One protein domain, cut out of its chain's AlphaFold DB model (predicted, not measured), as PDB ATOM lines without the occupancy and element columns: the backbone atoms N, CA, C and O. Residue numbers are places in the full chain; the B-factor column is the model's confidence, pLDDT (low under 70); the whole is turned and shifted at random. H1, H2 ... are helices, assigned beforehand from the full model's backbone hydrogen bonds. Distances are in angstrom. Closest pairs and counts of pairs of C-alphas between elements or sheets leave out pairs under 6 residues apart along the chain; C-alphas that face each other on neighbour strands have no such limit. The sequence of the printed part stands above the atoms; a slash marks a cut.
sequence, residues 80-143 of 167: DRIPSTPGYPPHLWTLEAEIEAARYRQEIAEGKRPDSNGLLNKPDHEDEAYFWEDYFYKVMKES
ATOM      1  N   ASP A  80      18.956  15.157 -40.245       86.81
ATOM      2  CA  ASP A  80      19.819  15.158 -39.052       86.81
ATOM      3  C   ASP A  80      20.101  13.751 -38.493       86.81
ATOM      4  O   ASP A  80      20.966  13.595 -37.634       86.81
ATOM      5  N   ARG A  81      19.406  12.716 -38.987       87.69
ATOM      6  CA  ARG A  81      19.687  11.311 -38.646       87.69
ATOM      7  C   ARG A  81      21.047  10.836 -39.143       87.69
ATOM      8  O   ARG A  81      21.594   9.884 -38.590       87.69
ATOM      9  N   ILE A  82      21.584  11.473 -40.183       86.25
ATOM     10  CA  ILE A  82      22.921  11.195 -40.705       86.25
ATOM     11  C   ILE A  82      23.827  12.346 -40.248       86.25
ATOM     12  O   ILE A  82      23.735  13.444 -40.803       86.25
ATOM     13  N   PRO A  83      24.682  12.143 -39.229       81.75
ATOM     14  CA  PRO A  83      25.537  13.206 -38.727       81.75
ATOM     15  C   PRO A  83      26.528  13.653 -39.807       81.75
ATOM     16  O   PRO A  83      27.163  12.841 -40.476       81.75
ATOM     17  N   SER A  84      26.698  14.967 -39.947       79.38
ATOM     18  CA  SER A  84      27.708  15.555 -40.836       79.38
ATOM     19  C   SER A  84      29.134  15.413 -40.294       79.38
ATOM     20  O   SER A  84      30.099  15.625 -41.026       79.38
ATOM     21  N   THR A  85      29.277  15.099 -39.004       80.50
ATOM     22  CA  THR A  85      30.566  14.989 -38.318       80.50
ATOM     23  C   THR A  85      31.137  13.575 -38.479       80.50
ATOM     24  O   THR A  85      30.479  12.614 -38.072       80.50
ATOM     25  N   PRO A  86      32.359  13.417 -39.023       80.56
ATOM     26  CA  PRO A  86      33.000  12.112 -39.155       80.56
ATOM     27  C   PRO A  86      33.151  11.397 -37.806       80.56
ATOM     28  O   PRO A  86      33.508  12.022 -36.810       80.56
ATOM     29  N   GLY A  87      32.922  10.083 -37.791       79.38
ATOM     30  CA  GLY A  87      33.111   9.231 -36.608       79.38
ATOM     31  C   GLY A  87      31.865   9.015 -35.747       79.38
ATOM     32  O   GLY A  87      31.893   8.148 -34.879       79.38
ATOM     33  N   TYR A  88      30.766   9.726 -36.013       80.69
ATOM     34  CA  TYR A  88      29.497   9.503 -35.324       80.69
ATOM     35  C   TYR A  88      28.594   8.542 -36.110       80.69
ATOM     36  O   TYR A  88      28.443   8.709 -37.325       80.69
ATOM     37  N   PRO A  89      27.993   7.530 -35.455       85.12
ATOM     38  CA  PRO A  89      27.084   6.612 -36.125       85.12
ATOM     39  C   PRO A  89      25.769   7.317 -36.510       85.12
ATOM     40  O   PRO A  89      25.340   8.241 -35.816       85.12
ATOM     41  N   PRO A  90      25.105   6.895 -37.600       86.94
ATOM     42  CA  PRO A  90      23.782   7.401 -37.943       86.94
ATOM     43  C   PRO A  90      22.729   6.949 -36.921       86.94
ATOM     44  O   PRO A  90      22.721   5.795 -36.490       86.94
ATOM     45  N   HIS A  91      21.788   7.836 -36.604       88.88
ATOM     46  CA  HIS A  91      20.638   7.559 -35.739       88.88
ATOM     47  C   HIS A  91      19.449   7.093 -36.589       88.88
ATOM     48  O   HIS A  91      18.485   7.826 -36.844       88.88
ATOM     49  N   LEU A  92      19.577   5.872 -37.112       89.69
ATOM     50  CA  LEU A  92      18.569   5.264 -37.973       89.69
ATOM     51  C   LEU A  92      17.277   5.010 -37.198       89.69
ATOM     52  O   LEU A  92      17.300   4.523 -36.071       89.69
ATOM     53  N   TRP A  93      16.153   5.311 -37.843       92.06
ATOM     54  CA  TRP A  93      14.843   5.075 -37.257       92.06
ATOM     55  C   TRP A  93      14.583   3.580 -37.067       92.06
ATOM     56  O   TRP A  93      14.835   2.775 -37.970       92.06
ATOM     57  N   THR A  94      13.995   3.223 -35.927       92.62
ATOM     58  CA  THR A  94      13.461   1.881 -35.681       92.62
ATOM     59  C   THR A  94      12.068   1.973 -35.068       92.62
ATOM     60  O   THR A  94      11.772   2.883 -34.296       92.62
ATOM     61  N   LEU A  95      11.208   1.003 -35.392       93.06
ATOM     62  CA  LEU A  95       9.859   0.942 -34.826       93.06
ATOM     63  C   LEU A  95       9.886   0.751 -33.303       93.06
ATOM     64  O   LEU A  95       9.062   1.324 -32.601       93.06
ATOM     65  N   GLU A  96      10.831  -0.041 -32.798       96.12
ATOM     66  CA  GLU A  96      10.985  -0.299 -31.364       96.12
ATOM     67  C   GLU A  96      11.319   0.983 -30.593       96.12
ATOM     68  O   GLU A  96      10.626   1.310 -29.630       96.12
ATOM     69  N   ALA A  97      12.300   1.759 -31.066       95.25
ATOM     70  CA  ALA A  97      12.653   3.031 -30.444       95.25
ATOM     71  C   ALA A  97      11.512   4.062 -30.520       95.25
ATOM     72  O   ALA A  97      11.299   4.796 -29.561       95.25
ATOM     73  N   GLU A  98      10.737   4.095 -31.615       95.88
ATOM     74  CA  GLU A  98       9.561   4.971 -31.734       95.88
ATOM     75  C   GLU A  98       8.463   4.598 -30.729       95.88
ATOM     76  O   GLU A  98       7.891   5.476 -30.082       95.88
ATOM     77  N   ILE A  99       8.170   3.301 -30.577       96.81
ATOM     78  CA  ILE A  99       7.190   2.808 -29.599       96.81
ATOM     79  C   ILE A  99       7.626   3.194 -28.184       96.81
ATOM     80  O   ILE A  99       6.814   3.691 -27.401       96.81
ATOM     81  N   GLU A 100       8.902   2.999 -27.869       96.69
ATOM     82  CA  GLU A 100       9.454   3.342 -26.564       96.69
ATOM     83  C   GLU A 100       9.416   4.854 -26.311       96.69
ATOM     84  O   GLU A 100       8.989   5.296 -25.246       96.69
ATOM     85  N   ALA A 101       9.759   5.668 -27.310       95.31
ATOM     86  CA  ALA A 101       9.676   7.120 -27.216       95.31
ATOM     87  C   ALA A 101       8.226   7.593 -27.026       95.31
ATOM     88  O   ALA A 101       7.957   8.501 -26.238       95.31
ATOM     89  N   ALA A 102       7.264   6.959 -27.701       95.88
ATOM     90  CA  ALA A 102       5.844   7.241 -27.509       95.88
ATOM     91  C   ALA A 102       5.378   6.890 -26.088       95.88
ATOM     92  O   ALA A 102       4.671   7.691 -25.470       95.88
ATOM     93  N   ARG A 103       5.815   5.744 -25.549       96.69
ATOM     94  CA  ARG A 103       5.561   5.356 -24.156       96.69
ATOM     95  C   ARG A 103       6.164   6.365 -23.181       96.69
ATOM     96  O   ARG A 103       5.459   6.830 -22.291       96.69
ATOM     97  N   TYR A 104       7.420   6.757 -23.388       94.25
ATOM     98  CA  TYR A 104       8.108   7.767 -22.583       94.25
ATOM     99  C   TYR A 104       7.319   9.083 -22.513       94.25
ATOM    100  O   TYR A 104       7.053   9.596 -21.423       94.25
ATOM    101  N   ARG A 105       6.858   9.596 -23.663       94.19
ATOM    102  CA  ARG A 105       6.014  10.804 -23.725       94.19
ATOM    103  C   ARG A 105       4.700  10.642 -22.964       94.19
ATOM    104  O   ARG A 105       4.266  11.576 -22.293       94.19
ATOM    105  N   GLN A 106       4.063   9.476 -23.068       96.12
ATOM    106  CA  GLN A 106       2.822   9.193 -22.353       96.12
ATOM    107  C   GLN A 106       3.039   9.170 -20.832       96.12
ATOM    108  O   GLN A 106       2.268   9.781 -20.096       96.12
ATOM    109  N   GLU A 107       4.104   8.526 -20.355       95.31
ATOM    110  CA  GLU A 107       4.443   8.479 -18.929       95.31
ATOM    111  C   GLU A 107       4.703   9.874 -18.346       95.31
ATOM    112  O   GLU A 107       4.268  10.160 -17.229       95.31
ATOM    113  N   ILE A 108       5.361  10.757 -19.104       93.50
ATOM    114  CA  ILE A 108       5.542  12.164 -18.719       93.50
ATOM    115  C   ILE A 108       4.192  12.882 -18.632       93.50
ATOM    116  O   ILE A 108       3.916  13.545 -17.633       93.50
ATOM    117  N   ALA A 109       3.335  12.738 -19.649       93.25
ATOM    118  CA  ALA A 109       2.019  13.383 -19.676       93.25
ATOM    119  C   ALA A 109       1.116  12.938 -18.510       93.25
ATOM    120  O   ALA A 109       0.306  13.719 -18.012       93.25
ATOM    121  N   GLU A 110       1.279  11.698 -18.050       96.50
ATOM    122  CA  GLU A 110       0.583  11.128 -16.892       96.50
ATOM    123  C   GLU A 110       1.261  11.461 -15.546       96.50
ATOM    124  O   GLU A 110       0.782  11.037 -14.494       96.50
ATOM    125  N   GLY A 111       2.379  12.196 -15.552       94.19
ATOM    126  CA  GLY A 111       3.143  12.554 -14.353       94.19
ATOM    127  C   GLY A 111       3.874  11.377 -13.696       94.19
ATOM    128  O   GLY A 111       4.316  11.490 -12.553       94.19
ATOM    129  N   LYS A 112       4.005  10.242 -14.393       95.56
ATOM    130  CA  LYS A 112       4.684   9.028 -13.903       95.56
ATOM    131  C   LYS A 112       6.201   9.113 -14.023       95.56
ATOM    132  O   LYS A 112       6.911   8.364 -13.355       95.56
ATOM    133  N   ARG A 113       6.695  10.013 -14.874       91.31
ATOM    134  CA  ARG A 113       8.117  10.210 -15.141       91.31
ATOM    135  C   ARG A 113       8.429  11.705 -15.248       91.31
ATOM    136  O   ARG A 113       7.651  12.425 -15.871       91.31
ATOM    137  N   PRO A 114       9.531  12.198 -14.655       85.94
ATOM    138  CA  PRO A 114       9.971  13.566 -14.898       85.94
ATOM    139  C   PRO A 114      10.419  13.728 -16.356       85.94
ATOM    140  O   PRO A 114      11.021  12.816 -16.926       85.94
ATOM    141  N   ASP A 115      10.169  14.901 -16.938       84.31
ATOM    142  CA  ASP A 115      10.716  15.259 -18.250       84.31
ATOM    143  C   ASP A 115      12.214  15.559 -18.117       84.31
ATOM    144  O   ASP A 115      12.636  16.685 -17.853       84.31
ATOM    145  N   SER A 116      13.021  14.506 -18.229       73.69
ATOM    146  CA  SER A 116      14.477  14.584 -18.121       73.69
ATOM    147  C   SER A 116      15.140  15.166 -19.369       73.69
ATOM    148  O   SER A 116      16.282  15.608 -19.283       73.69
ATOM    149  N   ASN A 117      14.448  15.181 -20.514       67.50
ATOM    150  CA  ASN A 117      15.032  15.570 -21.800       67.50
ATOM    151  C   ASN A 117      14.719  17.026 -22.200       67.50
ATOM    152  O   ASN A 117      15.161  17.502 -23.243       67.50
ATOM    153  N   GLY A 118      13.969  17.762 -21.372       68.00
ATOM    154  CA  GLY A 118      13.547  19.129 -21.670       68.00
ATOM    155  C   GLY A 118      12.809  19.249 -23.013       68.00
ATOM    156  O   GLY A 118      12.484  18.261 -23.680       68.00
ATOM    157  N   LEU A 119      12.539  20.485 -23.441       67.06
ATOM    158  CA  LEU A 119      11.758  20.706 -24.662       67.06
ATOM    159  C   LEU A 119      12.526  20.331 -25.939       67.06
ATOM    160  O   LEU A 119      11.897  19.835 -26.868       67.06
ATOM    161  N   LEU A 120      13.851  20.529 -25.986       77.94
ATOM    162  CA  LEU A 120      14.686  20.317 -27.182       77.94
ATOM    163  C   LEU A 120      16.157  20.005 -26.847       77.94
ATOM    164  O   LEU A 120      17.051  20.348 -27.624       77.94
ATOM    165  N   ASN A 121      16.452  19.400 -25.691       84.88
ATOM    166  CA  ASN A 121      17.838  19.019 -25.435       84.88
ATOM    167  C   ASN A 121      18.206  17.880 -26.381       84.88
ATOM    168  O   ASN A 121      17.509  16.868 -26.467       84.88
ATOM    169  N   LYS A 122      19.282  18.087 -27.139       87.44
ATOM    170  CA  LYS A 122      19.813  17.056 -28.017       87.44
ATOM    171  C   LYS A 122      20.373  15.924 -27.142       87.44
ATOM    172  O   LYS A 122      21.189  16.241 -26.279       87.44
ATOM    173  N   PRO A 123      19.968  14.662 -27.364       88.81
ATOM    174  CA  PRO A 123      20.514  13.529 -26.631       88.81
ATOM    175  C   PRO A 123      22.012  13.370 -26.884       88.81
ATOM    176  O   PRO A 123      22.526  13.746 -27.946       88.81
ATOM    177  N   ASP A 124      22.693  12.768 -25.922       87.31
ATOM    178  CA  ASP A 124      24.068  12.335 -26.071       87.31
ATOM    179  C   ASP A 124      24.136  11.059 -26.927       87.31
ATOM    180  O   ASP A 124      23.171  10.313 -27.112       87.31
ATOM    181  N   HIS A 125      25.304  10.788 -27.508       81.50
ATOM    182  CA  HIS A 125      25.477   9.618 -28.377       81.50
ATOM    183  C   HIS A 125      25.395   8.281 -27.630       81.50
ATOM    184  O   HIS A 125      25.155   7.255 -28.262       81.50
ATOM    185  N   GLU A 126      25.612   8.301 -26.316       84.75
ATOM    186  CA  GLU A 126      25.530   7.132 -25.434       84.75
ATOM    187  C   GLU A 126      24.102   6.875 -24.931       84.75
ATOM    188  O   GLU A 126      23.843   5.820 -24.350       84.75
ATOM    189  N   ASP A 127      23.178   7.809 -25.175       89.19
ATOM    190  CA  ASP A 127      21.790   7.668 -24.762       89.19
ATOM    191  C   ASP A 127      21.075   6.555 -25.530       89.19
ATOM    192  O   ASP A 127      21.366   6.232 -26.688       89.19
ATOM    193  N   GLU A 128      20.067   5.988 -24.875       91.25
ATOM    194  CA  GLU A 128      19.202   4.981 -25.471       91.25
ATOM    195  C   GLU A 128      18.494   5.516 -26.728       91.25
ATOM    196  O   GLU A 128      18.088   6.678 -26.807       91.25
ATOM    197  N   ALA A 129      18.286   4.643 -27.719       92.44
ATOM    198  CA  ALA A 129      17.754   5.026 -29.029       92.44
ATOM    199  C   ALA A 129      16.407   5.775 -28.960       92.44
ATOM    200  O   ALA A 129      16.140   6.641 -29.793       92.44
ATOM    201  N   TYR A 130      15.568   5.491 -27.960       93.88
ATOM    202  CA  TYR A 130      14.280   6.169 -27.807       93.88
ATOM    203  C   TYR A 130      14.413   7.654 -27.437       93.88
ATOM    204  O   TYR A 130      13.523   8.433 -27.776       93.88
ATOM    205  N   PHE A 131      15.511   8.084 -26.800       93.00
ATOM    206  CA  PHE A 131      15.752   9.507 -26.540       93.00
ATOM    207  C   PHE A 131      15.959  10.281 -27.841       93.00
ATOM    208  O   PHE A 131      15.454  11.395 -27.986       93.00
ATOM    209  N   TRP A 132      16.639   9.672 -28.815       92.62
ATOM    210  CA  TRP A 132      16.797  10.231 -30.157       92.62
ATOM    211  C   TRP A 132      15.469  10.319 -30.904       92.62
ATOM    212  O   TRP A 132      15.188  11.348 -31.519       92.62
ATOM    213  N   GLU A 133      14.622   9.294 -30.811       95.06
ATOM    214  CA  GLU A 133      13.290   9.338 -31.427       95.06
ATOM    215  C   GLU A 133      12.373  10.375 -30.767       95.06
ATOM    216  O   GLU A 133      11.654  11.095 -31.463       95.06
ATOM    217  N   ASP A 134      12.440  10.538 -29.442       94.00
ATOM    218  CA  ASP A 134      11.729  11.611 -28.744       94.00
ATOM    219  C   ASP A 134      12.221  13.002 -29.157       94.00
ATOM    220  O   ASP A 134      11.415  13.882 -29.470       94.00
ATOM    221  N   TYR A 135      13.538  13.188 -29.234       93.31
ATOM    222  CA  TYR A 135      14.139  14.431 -29.700       93.31
ATOM    223  C   TYR A 135      13.709  14.769 -31.133       93.31
ATOM    224  O   TYR A 135      13.230  15.875 -31.390       93.31
ATOM    225  N   PHE A 136      13.806  13.826 -32.073       92.94
ATOM    226  CA  PHE A 136      13.393  14.074 -33.455       92.94
ATOM    227  C   PHE A 136      11.885  14.315 -33.581       92.94
ATOM    228  O   PHE A 136      11.477  15.166 -34.375       92.94
ATOM    229  N   TYR A 137      11.055  13.639 -32.780       93.44
ATOM    230  CA  TYR A 137       9.630  13.951 -32.671       93.44
ATOM    231  C   TYR A 137       9.405  15.402 -32.227       93.44
ATOM    232  O   TYR A 137       8.656  16.125 -32.885       93.44
ATOM    233  N   LYS A 138      10.078  15.851 -31.159       92.44
ATOM    234  CA  LYS A 138       9.973  17.224 -30.639       92.44
ATOM    235  C   LYS A 138      10.397  18.261 -31.681       92.44
ATOM    236  O   LYS A 138       9.641  19.194 -31.932       92.44
ATOM    237  N   VAL A 139      11.523  18.045 -32.365       91.31
ATOM    238  CA  VAL A 139      12.008  18.928 -33.445       91.31
ATOM    239  C   VAL A 139      10.998  19.024 -34.596       91.31
ATOM    240  O   VAL A 139      10.728  20.114 -35.109       91.31
ATOM    241  N   MET A 140      10.413  17.898 -35.020       91.75
ATOM    242  CA  MET A 140       9.400  17.884 -36.086       91.75
ATOM    243  C   MET A 140       8.093  18.538 -35.665       91.75
ATOM    244  O   MET A 140       7.516  19.301 -36.442       91.75
ATOM    245  N   LYS A 141       7.649  18.280 -34.435       92.81
ATOM    246  CA  LYS A 141       6.460  18.901 -33.866       92.81
ATOM    247  C   LYS A 141       6.626  20.416 -33.776       92.81
ATOM    248  O   LYS A 141       5.767  21.134 -34.275       92.81
ATOM    249  N   GLU A 142       7.742  20.896 -33.230       91.56
ATOM    250  CA  GLU A 142       8.034  22.330 -33.145       91.56
ATOM    251  C   GLU A 142       8.079  22.975 -34.536       91.56
ATOM    252  O   GLU A 142       7.488  24.034 -34.750       91.56
ATOM    253  N   SER A 143       8.725  22.320 -35.508       91.31
ATOM    254  CA  SER A 143       8.784  22.811 -36.890       91.31
ATOM    255  C   SER A 143       7.385  22.979 -37.494       91.31
ATOM    256  O   SER A 143       7.091  24.012 -38.101       91.31
TER     257      SER A 143
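Overview. This is residues 80 to 143 of the 167 residues of an uncharacterized protein of Hebeloma cylindrosporum h7 (UniProt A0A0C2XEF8). Two helices of equal residue count, H1 and H2, meet near their first ends and open as a wide V, with a long stretch without a named element before H1 and a long looping link from the end of H1 to the beginning of H2. The printed part has 64 residues, with H1 then H2 along the chain and no named strand. The class is all helix, though under half of the residues, 30 of 64, are in named elements. The whole is compact, with a radius of gyration of the C-alphas of 12.0 A, yet elongated, spanning 39 by 22 by 21 A.

Along the chain. After residues 80 to 94, H1 takes residues 95 to 109, 21.1 A long, beginning at C-alpha 95 (9.859, 0.942, -34.826). H2 takes residues 129 to 143, 21.4 A long, ending at C-alpha 143 (8.784, 22.811, -36.890).

Arrangement. H2 touches H1 with residues 129 to 134 alone; the closest C-alphas, of Ala 97 and Tyr 130, are 4.4 A apart. They run the same way at a steep tilt of 69 degrees, only just short of about perpendicular. In H1 and H2 every O i to N i+4 pair is within hydrogen-bond range.

Size, cuts and confidence. The C-alphas farthest apart, of Pro 86 and Glu 110, are 39.3 A apart. The printed part has no cut. The link from H1 to H2, 19 residues, is long. Residues 117 to 119 have pLDDT under 70.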